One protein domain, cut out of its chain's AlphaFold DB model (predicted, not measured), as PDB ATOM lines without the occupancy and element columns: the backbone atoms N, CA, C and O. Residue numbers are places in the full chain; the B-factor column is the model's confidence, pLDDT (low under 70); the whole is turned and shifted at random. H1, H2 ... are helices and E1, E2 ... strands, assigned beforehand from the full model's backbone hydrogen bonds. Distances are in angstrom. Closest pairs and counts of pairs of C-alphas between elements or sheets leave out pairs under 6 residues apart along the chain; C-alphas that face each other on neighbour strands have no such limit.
ATOM      1  N   ARG A   8      30.705  23.228  40.194       85.38
ATOM      2  CA  ARG A   8      31.324  23.614  41.460       85.38
ATOM      3  C   ARG A   8      32.055  24.938  41.287       85.38
ATOM      4  O   ARG A   8      32.969  25.041  40.478       85.38
ATOM      5  N   VAL A   9      31.713  25.926  42.108       88.38
ATOM      6  CA  VAL A   9      32.440  27.202  42.179       88.38
ATOM      7  C   VAL A   9      33.506  27.118  43.271       88.38
ATOM      8  O   VAL A   9      33.170  26.841  44.423       88.38
ATOM      9  N   ALA A  10      34.770  27.376  42.947       90.94
ATOM     10  CA  ALA A  10      35.855  27.505  43.921       90.94
ATOM     11  C   ALA A  10      36.325  28.960  44.004       90.94
ATOM     12  O   ALA A  10      36.360  29.668  42.997       90.94
ATOM     13  N   ILE A  11      36.702  29.385  45.208       93.56
ATOM     14  CA  ILE A  11      37.338  30.680  45.447       93.56
ATOM     15  C   ILE A  11      38.751  30.401  45.942       93.56
ATOM     16  O   ILE A  11      38.923  29.682  46.924       93.56
ATOM     17  N   LEU A  12      39.746  30.931  45.244       95.31
ATOM     18  CA  LEU A  12      41.161  30.673  45.473       95.31
ATOM     19  C   LEU A  12      41.878  31.958  45.900       95.31
ATOM     20  O   LEU A  12      41.540  33.045  45.427       95.31
ATOM     21  N   ASP A  13      42.874  31.820  46.772       94.94
ATOM     22  CA  ASP A  13      43.815  32.889  47.111       94.94
ATOM     23  C   ASP A  13      44.887  33.079  46.017       94.94
ATOM     24  O   ASP A  13      44.909  32.380  44.999       94.94
ATOM     25  N   ASP A  14      45.815  34.016  46.226       94.06
ATOM     26  CA  ASP A  14      46.915  34.294  45.293       94.06
ATOM     27  C   ASP A  14      47.947  33.161  45.157       94.06
ATOM     28  O   ASP A  14      48.767  33.195  44.240       94.06
ATOM     29  N   ASN A  15      47.890  32.137  46.011       94.44
ATOM     30  CA  ASN A  15      48.714  30.933  45.908       94.44
ATOM     31  C   ASN A  15      47.975  29.784  45.200       94.44
ATOM     32  O   ASN A  15      48.509  28.677  45.104       94.44
ATOM     33  N   GLY A  16      46.746  30.018  44.730       93.31
ATOM     34  CA  GLY A  16      45.891  28.987  44.148       93.31
ATOM     35  C   GLY A  16      45.296  28.031  45.185       93.31
ATOM     36  O   GLY A  16      44.744  26.995  44.810       93.31
ATOM     37  N   LYS A  17      45.397  28.349  46.482       94.75
ATOM     38  CA  LYS A  17      44.786  27.559  47.549       94.75
ATOM     39  C   LYS A  17      43.325  27.957  47.693       94.75
ATOM     40  O   LYS A  17      42.988  29.135  47.736       94.75
ATOM     41  N   GLU A  18      42.453  26.965  47.817       94.25
ATOM     42  CA  GLU A  18      41.036  27.217  48.043       94.25
ATOM     43  C   GLU A  18      40.782  27.830  49.421       94.25
ATOM     44  O   GLU A  18      41.238  27.331  50.455       94.25
ATOM     45  N   ILE A  19      40.030  28.925  49.409       92.69
ATOM     46  CA  ILE A  19      39.534  29.601  50.594       92.69
ATOM     47  C   ILE A  19      38.297  28.839  51.061       92.69
ATOM     48  O   ILE A  19      37.305  28.720  50.340       92.69
ATOM     49  N   PHE A  20      38.361  28.304  52.278       87.31
ATOM     50  CA  PHE A  20      37.225  27.617  52.878       87.31
ATOM     51  C   PHE A  20      36.140  28.624  53.255       87.31
ATOM     52  O   PHE A  20      36.407  29.569  53.996       87.31
ATOM     53  N   ILE A  21      34.922  28.401  52.761       84.38
ATOM     54  CA  ILE A  21      33.780  29.297  52.943       84.38
ATOM     55  C   ILE A  21      32.682  28.564  53.702       84.38
ATOM     56  O   ILE A  21      32.225  27.505  53.278       84.38
ATOM     57  N   ASN A  22      32.257  29.159  54.816       76.94
ATOM     58  CA  ASN A  22      31.286  28.571  55.739       76.94
ATOM     59  C   ASN A  22      29.839  28.663  55.232       76.94
ATOM     60  O   ASN A  22      28.999  27.873  55.654       76.94
ATOM     61  N   SER A  23      29.541  29.629  54.357       80.06
ATOM     62  CA  SER A  23      28.192  29.900  53.861       80.06
ATOM     63  C   SER A  23      28.178  30.019  52.342       80.06
ATOM     64  O   SER A  23      28.872  30.847  51.748       80.06
ATOM     65  N   SER A  24      27.362  29.186  51.708       83.62
ATOM     66  CA  SER A  24      27.094  29.262  50.279       83.62
ATOM     67  C   SER A  24      25.634  28.950  50.002       83.62
ATOM     68  O   SER A  24      25.073  28.045  50.622       83.62
ATOM     69  N   SER A  25      25.045  29.648  49.039       85.12
ATOM     70  CA  SER A  25      23.697  29.382  48.549       85.12
ATOM     71  C   SER A  25      23.682  29.263  47.028       85.12
ATOM     72  O   SER A  25      24.597  29.713  46.333       85.12
ATOM     73  N   ALA A  26      22.640  28.616  46.517       85.94
ATOM     74  CA  ALA A  26      22.388  28.494  45.093       85.94
ATOM     75  C   ALA A  26      20.909  28.740  44.801       85.94
ATOM     76  O   ALA A  26      20.042  28.240  45.523       85.94
ATOM     77  N   SER A  27      20.643  29.479  43.729       86.75
ATOM     78  CA  SER A  27      19.298  29.715  43.203       86.75
ATOM     79  C   SER A  27      19.083  28.864  41.952       86.75
ATOM     80  O   SER A  27      19.986  28.733  41.121       86.75
ATOM     81  N   TYR A  28      17.875  28.319  41.796       85.12
ATOM     82  CA  TYR A  28      17.516  27.402  40.711       85.12
ATOM     83  C   TYR A  28      16.343  27.954  39.893       85.12
ATOM     84  O   TYR A  28      15.471  28.637  40.432       85.12
ATOM     85  N   ASN A  29      16.308  27.666  38.590       85.62
ATOM     86  CA  ASN A  29      15.138  27.942  37.752       85.62
ATOM     87  C   ASN A  29      14.090  26.816  37.843       85.62
ATOM     88  O   ASN A  29      14.290  25.820  38.529       85.62
ATOM     89  N   TYR A  30      12.975  26.951  37.114       84.44
ATOM     90  CA  TYR A  30      11.881  25.963  37.119       84.44
ATOM     91  C   TYR A  30      12.304  24.550  36.656       84.44
ATOM     92  O   TYR A  30      11.628  23.578  36.972       84.44
ATOM     93  N   ASN A  31      13.414  24.445  35.918       84.12
ATOM     94  CA  ASN A  31      13.984  23.193  35.419       84.12
ATOM     95  C   ASN A  31      15.087  22.639  36.344       84.12
ATOM     96  O   ASN A  31      15.911  21.850  35.884       84.12
ATOM     97  N   ASP A  32      15.170  23.101  37.595       76.25
ATOM     98  CA  ASP A  32      16.211  22.736  38.567       76.25
ATOM     99  C   ASP A  32      17.651  23.024  38.095       76.25
ATOM    100  O   ASP A  32      18.613  22.440  38.596       76.25
ATOM    101  N   ASN A  33      17.839  23.948  37.146       78.62
ATOM    102  CA  ASN A  33      19.183  24.392  36.776       78.62
ATOM    103  C   ASN A  33      19.611  25.536  37.682       78.62
ATOM    104  O   ASN A  33      18.835  26.474  37.889       78.62
ATOM    105  N   ILE A  34      20.860  25.505  38.146       77.81
ATOM    106  CA  ILE A  34      21.429  26.638  38.872       77.81
ATOM    107  C   ILE A  34      21.523  27.847  37.947       77.81
ATOM    108  O   ILE A  34      22.075  27.766  36.850       77.81
ATOM    109  N   VAL A  35      21.001  28.972  38.428       84.75
ATOM    110  CA  VAL A  35      21.103  30.283  37.775       84.75
ATOM    111  C   VAL A  35      22.019  31.239  38.527       84.75
ATOM    112  O   VAL A  35      22.522  32.189  37.937       84.75
ATOM    113  N   GLU A  36      22.260  30.990  39.814       85.25
ATOM    114  CA  GLU A  36      23.086  31.844  40.659       85.25
ATOM    115  C   GLU A  36      23.755  31.015  41.755       85.25
ATOM    116  O   GLU A  36      23.119  30.165  42.378       85.25
ATOM    117  N   PHE A  37      25.031  31.302  42.008       83.62
ATOM    118  CA  PHE A  37      25.759  30.850  43.186       83.62
ATOM    119  C   PHE A  37      26.194  32.069  43.986       83.62
ATOM    120  O   PHE A  37      26.851  32.960  43.446       83.62
ATOM    121  N   CYS A  38      25.899  32.071  45.280       85.62
ATOM    122  CA  CYS A  38      26.395  33.079  46.201       85.62
ATOM    123  C   CYS A  38      27.328  32.422  47.220       85.62
ATOM    124  O   CYS A  38      27.004  31.394  47.820       85.62
ATOM    125  N   LYS A  39      28.511  33.010  47.398       87.00
ATOM    126  CA  LYS A  39      29.495  32.627  48.410       87.00
ATOM    127  C   LYS A  39      29.945  33.889  49.123       87.00
ATOM    128  O   LYS A  39      30.454  34.805  48.480       87.00
ATOM    129  N   GLU A  40      29.754  33.931  50.433       88.44
ATOM    130  CA  GLU A  40      30.127  35.089  51.237       88.44
ATOM    131  C   GLU A  40      31.539  34.906  51.798       88.44
ATOM    132  O   GLU A  40      31.849  33.888  52.417       88.44
ATOM    133  N   LEU A  41      32.401  35.888  51.542       87.94
ATOM    134  CA  LEU A  41      33.778  35.917  52.024       87.94
ATOM    135  C   LEU A  41      33.880  36.848  53.229       87.94
ATOM    136  O   LEU A  41      33.681  38.059  53.121       87.94
ATOM    137  N   GLU A  42      34.269  36.292  54.367       89.44
ATOM    138  CA  GLU A  42      34.624  37.055  55.553       89.44
ATOM    139  C   GLU A  42      36.043  37.622  55.417       89.44
ATOM    140  O   GLU A  42      36.955  36.975  54.902       89.44
ATOM    141  N   LEU A  43      36.275  38.836  55.928       87.62
ATOM    142  CA  LEU A  43      37.579  39.507  55.828       87.62
ATOM    143  C   LEU A  43      38.738  38.651  56.370       87.62
ATOM    144  O   LEU A  43      39.827  38.644  55.807       87.62
ATOM    145  N   ASN A  44      38.520  37.908  57.456       89.25
ATOM    146  CA  ASN A  44      39.525  37.027  58.064       89.25
ATOM    147  C   ASN A  44      40.026  35.909  57.121       89.25
ATOM    148  O   ASN A  44      41.133  35.423  57.340       89.25
ATOM    149  N   GLN A  45      39.253  35.533  56.096       90.44
ATOM    150  CA  GLN A  45      39.567  34.453  55.159       90.44
ATOM    151  C   GLN A  45      40.510  34.896  54.035       90.44
ATOM    152  O   GLN A  45      41.250  34.065  53.518       90.44
ATOM    153  N   TYR A  46      40.492  36.181  53.658       90.00
ATOM    154  CA  TYR A  46      41.239  36.691  52.499       90.00
ATOM    155  C   TYR A  46      42.087  37.942  52.778       90.00
ATOM    156  O   TYR A  46      42.769  38.422  51.878       90.00
ATOM    157  N   LYS A  47      42.072  38.495  54.001       88.44
ATOM    158  CA  LYS A  47      42.788  39.741  54.360       88.44
ATOM    159  C   LYS A  47      44.279  39.758  54.001       88.44
ATOM    160  O   LYS A  47      44.832  40.831  53.778       88.44
ATOM    161  N   ASP A  48      44.920  38.593  53.982       89.25
ATOM    162  CA  ASP A  48      46.350  38.455  53.703       89.25
ATOM    163  C   ASP A  48      46.624  38.157  52.216       89.25
ATOM    164  O   ASP A  48      47.772  38.237  51.769       89.25
ATOM    165  N   SER A  49      45.575  37.871  51.438       91.94
ATOM    166  CA  SER A  49      45.652  37.571  50.012       91.94
ATOM    167  C   SER A  49      45.873  38.833  49.180       91.94
ATOM    168  O   SER A  49      45.345  39.909  49.475       91.94
ATOM    169  N   LYS A  50      46.644  38.713  48.097       92.69
ATOM    170  CA  LYS A  50      46.824  39.810  47.120       92.69
ATOM    171  C   LYS A  50      45.721  39.834  46.068       92.69
ATOM    172  O   LYS A  50      45.333  40.900  45.589       92.69
ATOM    173  N   THR A  51      45.242  38.655  45.696       95.25
ATOM    174  CA  THR A  51      44.193  38.449  44.701       95.25
ATOM    175  C   THR A  51      43.235  37.379  45.180       95.25
ATOM    176  O   THR A  51      43.595  36.531  45.997       95.25
ATOM    177  N   ILE A  52      42.028  37.414  44.634       95.00
ATOM    178  CA  ILE A  52      41.042  36.350  44.772       95.00
ATOM    179  C   ILE A  52      40.675  35.900  43.365       95.00
ATOM    180  O   ILE A  52      40.338  36.733  42.520       95.00
ATOM    181  N   THR A  53      40.733  34.596  43.122       96.19
ATOM    182  CA  THR A  53      40.352  33.995  41.844       96.19
ATOM    183  C   THR A  53      39.120  33.125  42.036       96.19
ATOM    184  O   THR A  53      39.108  32.209  42.853       96.19
ATOM    185  N   ILE A  54      38.081  33.393  41.259       94.06
ATOM    186  CA  ILE A  54      36.897  32.549  41.150       94.06
ATOM    187  C   ILE A  54      37.124  31.609  39.967       94.06
ATOM    188  O   ILE A  54      37.554  32.048  38.897       94.06
ATOM    189  N   LYS A  55      36.853  30.319  40.167       93.06
ATOM    190  CA  LYS A  55      36.867  29.293  39.117       93.06
ATOM    191  C   LYS A  55      35.598  28.466  39.170       93.06
ATOM    192  O   LYS A  55      35.088  28.190  40.259       93.06
ATOM    193  N   VAL A  56      35.121  28.036  38.008       90.44
ATOM    194  CA  VAL A  56      33.993  27.112  37.899       90.44
ATOM    195  C   VAL A  56      34.486  25.808  37.295       90.44
ATOM    196  O   VAL A  56      35.177  25.804  36.282       90.44
ATOM    197  N   TYR A  57      34.139  24.701  37.938       89.25
ATOM    198  CA  TYR A  57      34.488  23.355  37.508       89.25
ATOM    199  C   TYR A  57      33.232  22.586  37.136       89.25
ATOM    200  O   TYR A  57      32.237  22.658  37.862       89.25
ATOM    201  N   ASP A  58      33.295  21.812  36.059       88.00
ATOM    202  CA  ASP A  58      32.326  20.762  35.781       88.00
ATOM    203  C   ASP A  58      32.639  19.556  36.676       88.00
ATOM    204  O   ASP A  58      33.738  19.003  36.667       88.00
ATOM    205  N   THR A  59      31.690  19.161  37.517       84.44
ATOM    206  CA  THR A  59      31.868  18.064  38.474       84.44
ATOM    207  C   THR A  59      31.788  16.693  37.812       84.44
ATOM    208  O   THR A  59      32.207  15.708  38.419       84.44
ATOM    209  N   ARG A  60      31.290  16.611  36.571       85.38
ATOM    210  CA  ARG A  60      31.160  15.353  35.826       85.38
ATOM    211  C   ARG A  60      32.504  14.863  35.300       85.38
ATOM    212  O   ARG A  60      32.730  13.656  35.270       85.38
ATOM    213  N   ASP A  61      33.382  15.780  34.895       89.12
ATOM    214  CA  ASP A  61      34.720  15.465  34.379       89.12
ATOM    215  C   ASP A  61      35.868  16.070  35.210       89.12
ATOM    216  O   ASP A  61      37.037  15.755  34.971       89.12
ATOM    217  N   GLY A  62      35.544  16.890  36.215       84.94
ATOM    218  CA  GLY A  62      36.491  17.519  37.131       84.94
ATOM    219  C   GLY A  62      37.285  18.671  36.517       84.94
ATOM    220  O   GLY A  62      38.258  19.120  37.132       84.94
ATOM    221  N   LYS A  63      36.924  19.137  35.318       91.25
ATOM    222  CA  LYS A  63      37.676  20.170  34.599       91.25
ATOM    223  C   LYS A  63      37.140  21.561  34.882       91.25
ATOM    224  O   LYS A  63      35.963  21.756  35.158       91.25
ATOM    225  N   GLU A  64      38.036  22.538  34.816       91.19
ATOM    226  CA  GLU A  64      37.656  23.949  34.791       91.19
ATOM    227  C   GLU A  64      36.878  24.238  33.504       91.19
ATOM    228  O   GLU A  64      37.247  23.746  32.438       91.19
ATOM    229  N   LEU A  65      35.801  25.015  33.606       90.00
ATOM    230  CA  LEU A  65      35.076  25.498  32.439       90.00
ATOM    231  C   LEU A  65      35.890  26.600  31.756       90.00
ATOM    232  O   LEU A  65      36.325  27.550  32.416       90.00
ATOM    233  N   ASP A  66      36.051  26.495  30.440       87.44
ATOM    234  CA  ASP A  66      36.754  27.497  29.640       87.44
ATOM    235  C   ASP A  66      36.140  28.893  29.837       87.44
ATOM    236  O   ASP A  66      34.921  29.045  29.954       87.44
ATOM    237  N   ASP A  67      37.003  29.911  29.922       86.94
ATOM    238  CA  ASP A  67      36.647  31.327  30.110       86.94
ATOM    239  C   ASP A  67      35.756  31.638  31.336       86.94
ATOM    240  O   ASP A  67      35.169  32.716  31.438       86.94
ATOM    241  N   SER A  68      35.673  30.724  32.311       86.38
ATOM    242  CA  SER A  68      34.847  30.892  33.521       86.38
ATOM    243  C   SER A  68      35.582  31.512  34.714       86.38
ATOM    244  O   SER A  68      34.977  31.738  35.768       86.38
ATOM    245  N   SER A  69      36.888  31.772  34.583       91.75
ATOM    246  CA  SER A  69      37.702  32.292  35.678       91.75
ATOM    247  C   SER A  69      37.727  33.815  35.719       91.75
ATOM    248  O   SER A  69      37.954  34.490  34.717       91.75
ATOM    249  N   VAL A  70      37.560  34.360  36.923       94.00
ATOM    250  CA  VAL A  70      37.676  35.794  37.194       94.00
ATOM    251  C   VAL A  70      38.675  35.990  38.320       94.00
ATOM    252  O   VAL A  70      38.568  35.349  39.359       94.00
ATOM    253  N   THR A  71      39.635  36.895  38.139       95.56
ATOM    254  CA  THR A  71      40.576  37.285  39.196       95.56
ATOM    255  C   THR A  71      40.407  38.757  39.525       95.56
ATOM    256  O   THR A  71      40.422  39.602  38.631       95.56
ATOM    257  N   ILE A  72      40.275  39.063  40.813       93.25
ATOM    258  CA  ILE A  72      40.199  40.430  41.332       93.25
ATOM    259  C   ILE A  72      41.378  40.709  42.264       93.25
ATOM    260  O   ILE A  72      41.855  39.822  42.976       93.25
ATOM    261  N   SER A  73      41.857  41.951  42.277       93.94
ATOM    262  CA  SER A  73      42.861  42.399  43.245       93.94
ATOM    263  C   SER A  73      42.201  42.769  44.567       93.94
ATOM    264  O   SER A  73      41.203  43.489  44.583       93.94
ATOM    265  N   VAL A  74      42.783  42.319  45.678       88.88
ATOM    266  CA  VAL A  74      42.344  42.716  47.017       88.88
ATOM    267  C   VAL A  74      43.033  44.037  47.368       88.88
ATOM    268  O   VAL A  74      44.266  44.079  47.464       88.88
TER     269      VAL A  74
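Overview. This is residues 8 to 74 of the 80 residues of an uncharacterized protein of Clostridium cochlearium (UniProt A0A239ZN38). Picture a small antiparallel sheet of three strands, E1 - E4 - E5, with E4 in the middle, and a separate hairpin of two strands, E2 and E3, that reaches away from it toward one end of the long axis. The tip of that hairpin, at Tyr 30, and the chain just after the short helix H1, at Asp 48, mark the two far ends. The printed part has 67 residues with five named strands and one named helix, in the order E1 E2 E3 H1 E4 E5; both sheets are antiparallel, and the class is mostly strand, though under half of the residues, 32, are in named elements. The whole is elongated, 40 by 23 by 16 A, and only just compact, close to loose, with a radius of gyration of the C-alphas of 12.9 A.

Along the chain. Find C-alpha 8 at (31.324, 23.614, 41.460); from there E1, residues 8 to 12, runs 12.8 A. Next look for E2, residues 24 to 28, 13.7 A long, and E3, residues 34 to 39, 13.9 A long. H1 is residues 43 to 46. E4, residues 51 to 58, begins at C-alpha 51, (44.193, 38.449, 44.701), and is the longest strand by residues, 23.1 A from end to end. E5, residues 70 to 73, ends at C-alpha 73, (42.861, 42.399, 43.245).

Arrangement. Start at E1, an edge strand antiparallel to E4 at 159 degrees; N 10 and O 55 are 2.8 A apart, within hydrogen-bond range. On the other side of E4 you find E5, the other edge strand, antiparallel to E4 at 168 degrees, with N 54 and O 70 2.8 A apart; E4 and E5 form a hairpin. E2 and E3 form the second hairpin, antiparallel at 165 degrees, with N 25 and O 38 2.9 A apart. Between E1 and E3 the closest C-alphas are those of Val 9 and Phe 37, 7.7 A apart, the one pair within 8 A. E2 is apart from E1, E4 and E5. H1 is not on the sheet of E1, E4 and E5; its closest C-alpha to E4 is that of Tyr 46, 7.7 A from that of Ile 52. H1 is too short for any O i to N i+4 pair, and its one O i to N i+3 pair is within range.

Size, cuts and confidence. The two C-alphas farthest apart are those of Tyr 30 and Asp 48, 40.2 A. The printed part has no cut. Look for the long links at residues 13 to 23 and 59 to 69; the links E2 to E3, E3 to H1 and H1 to E4 are tight. Mean pLDDT of the printed part is 88.7, and no printed residue is under 70.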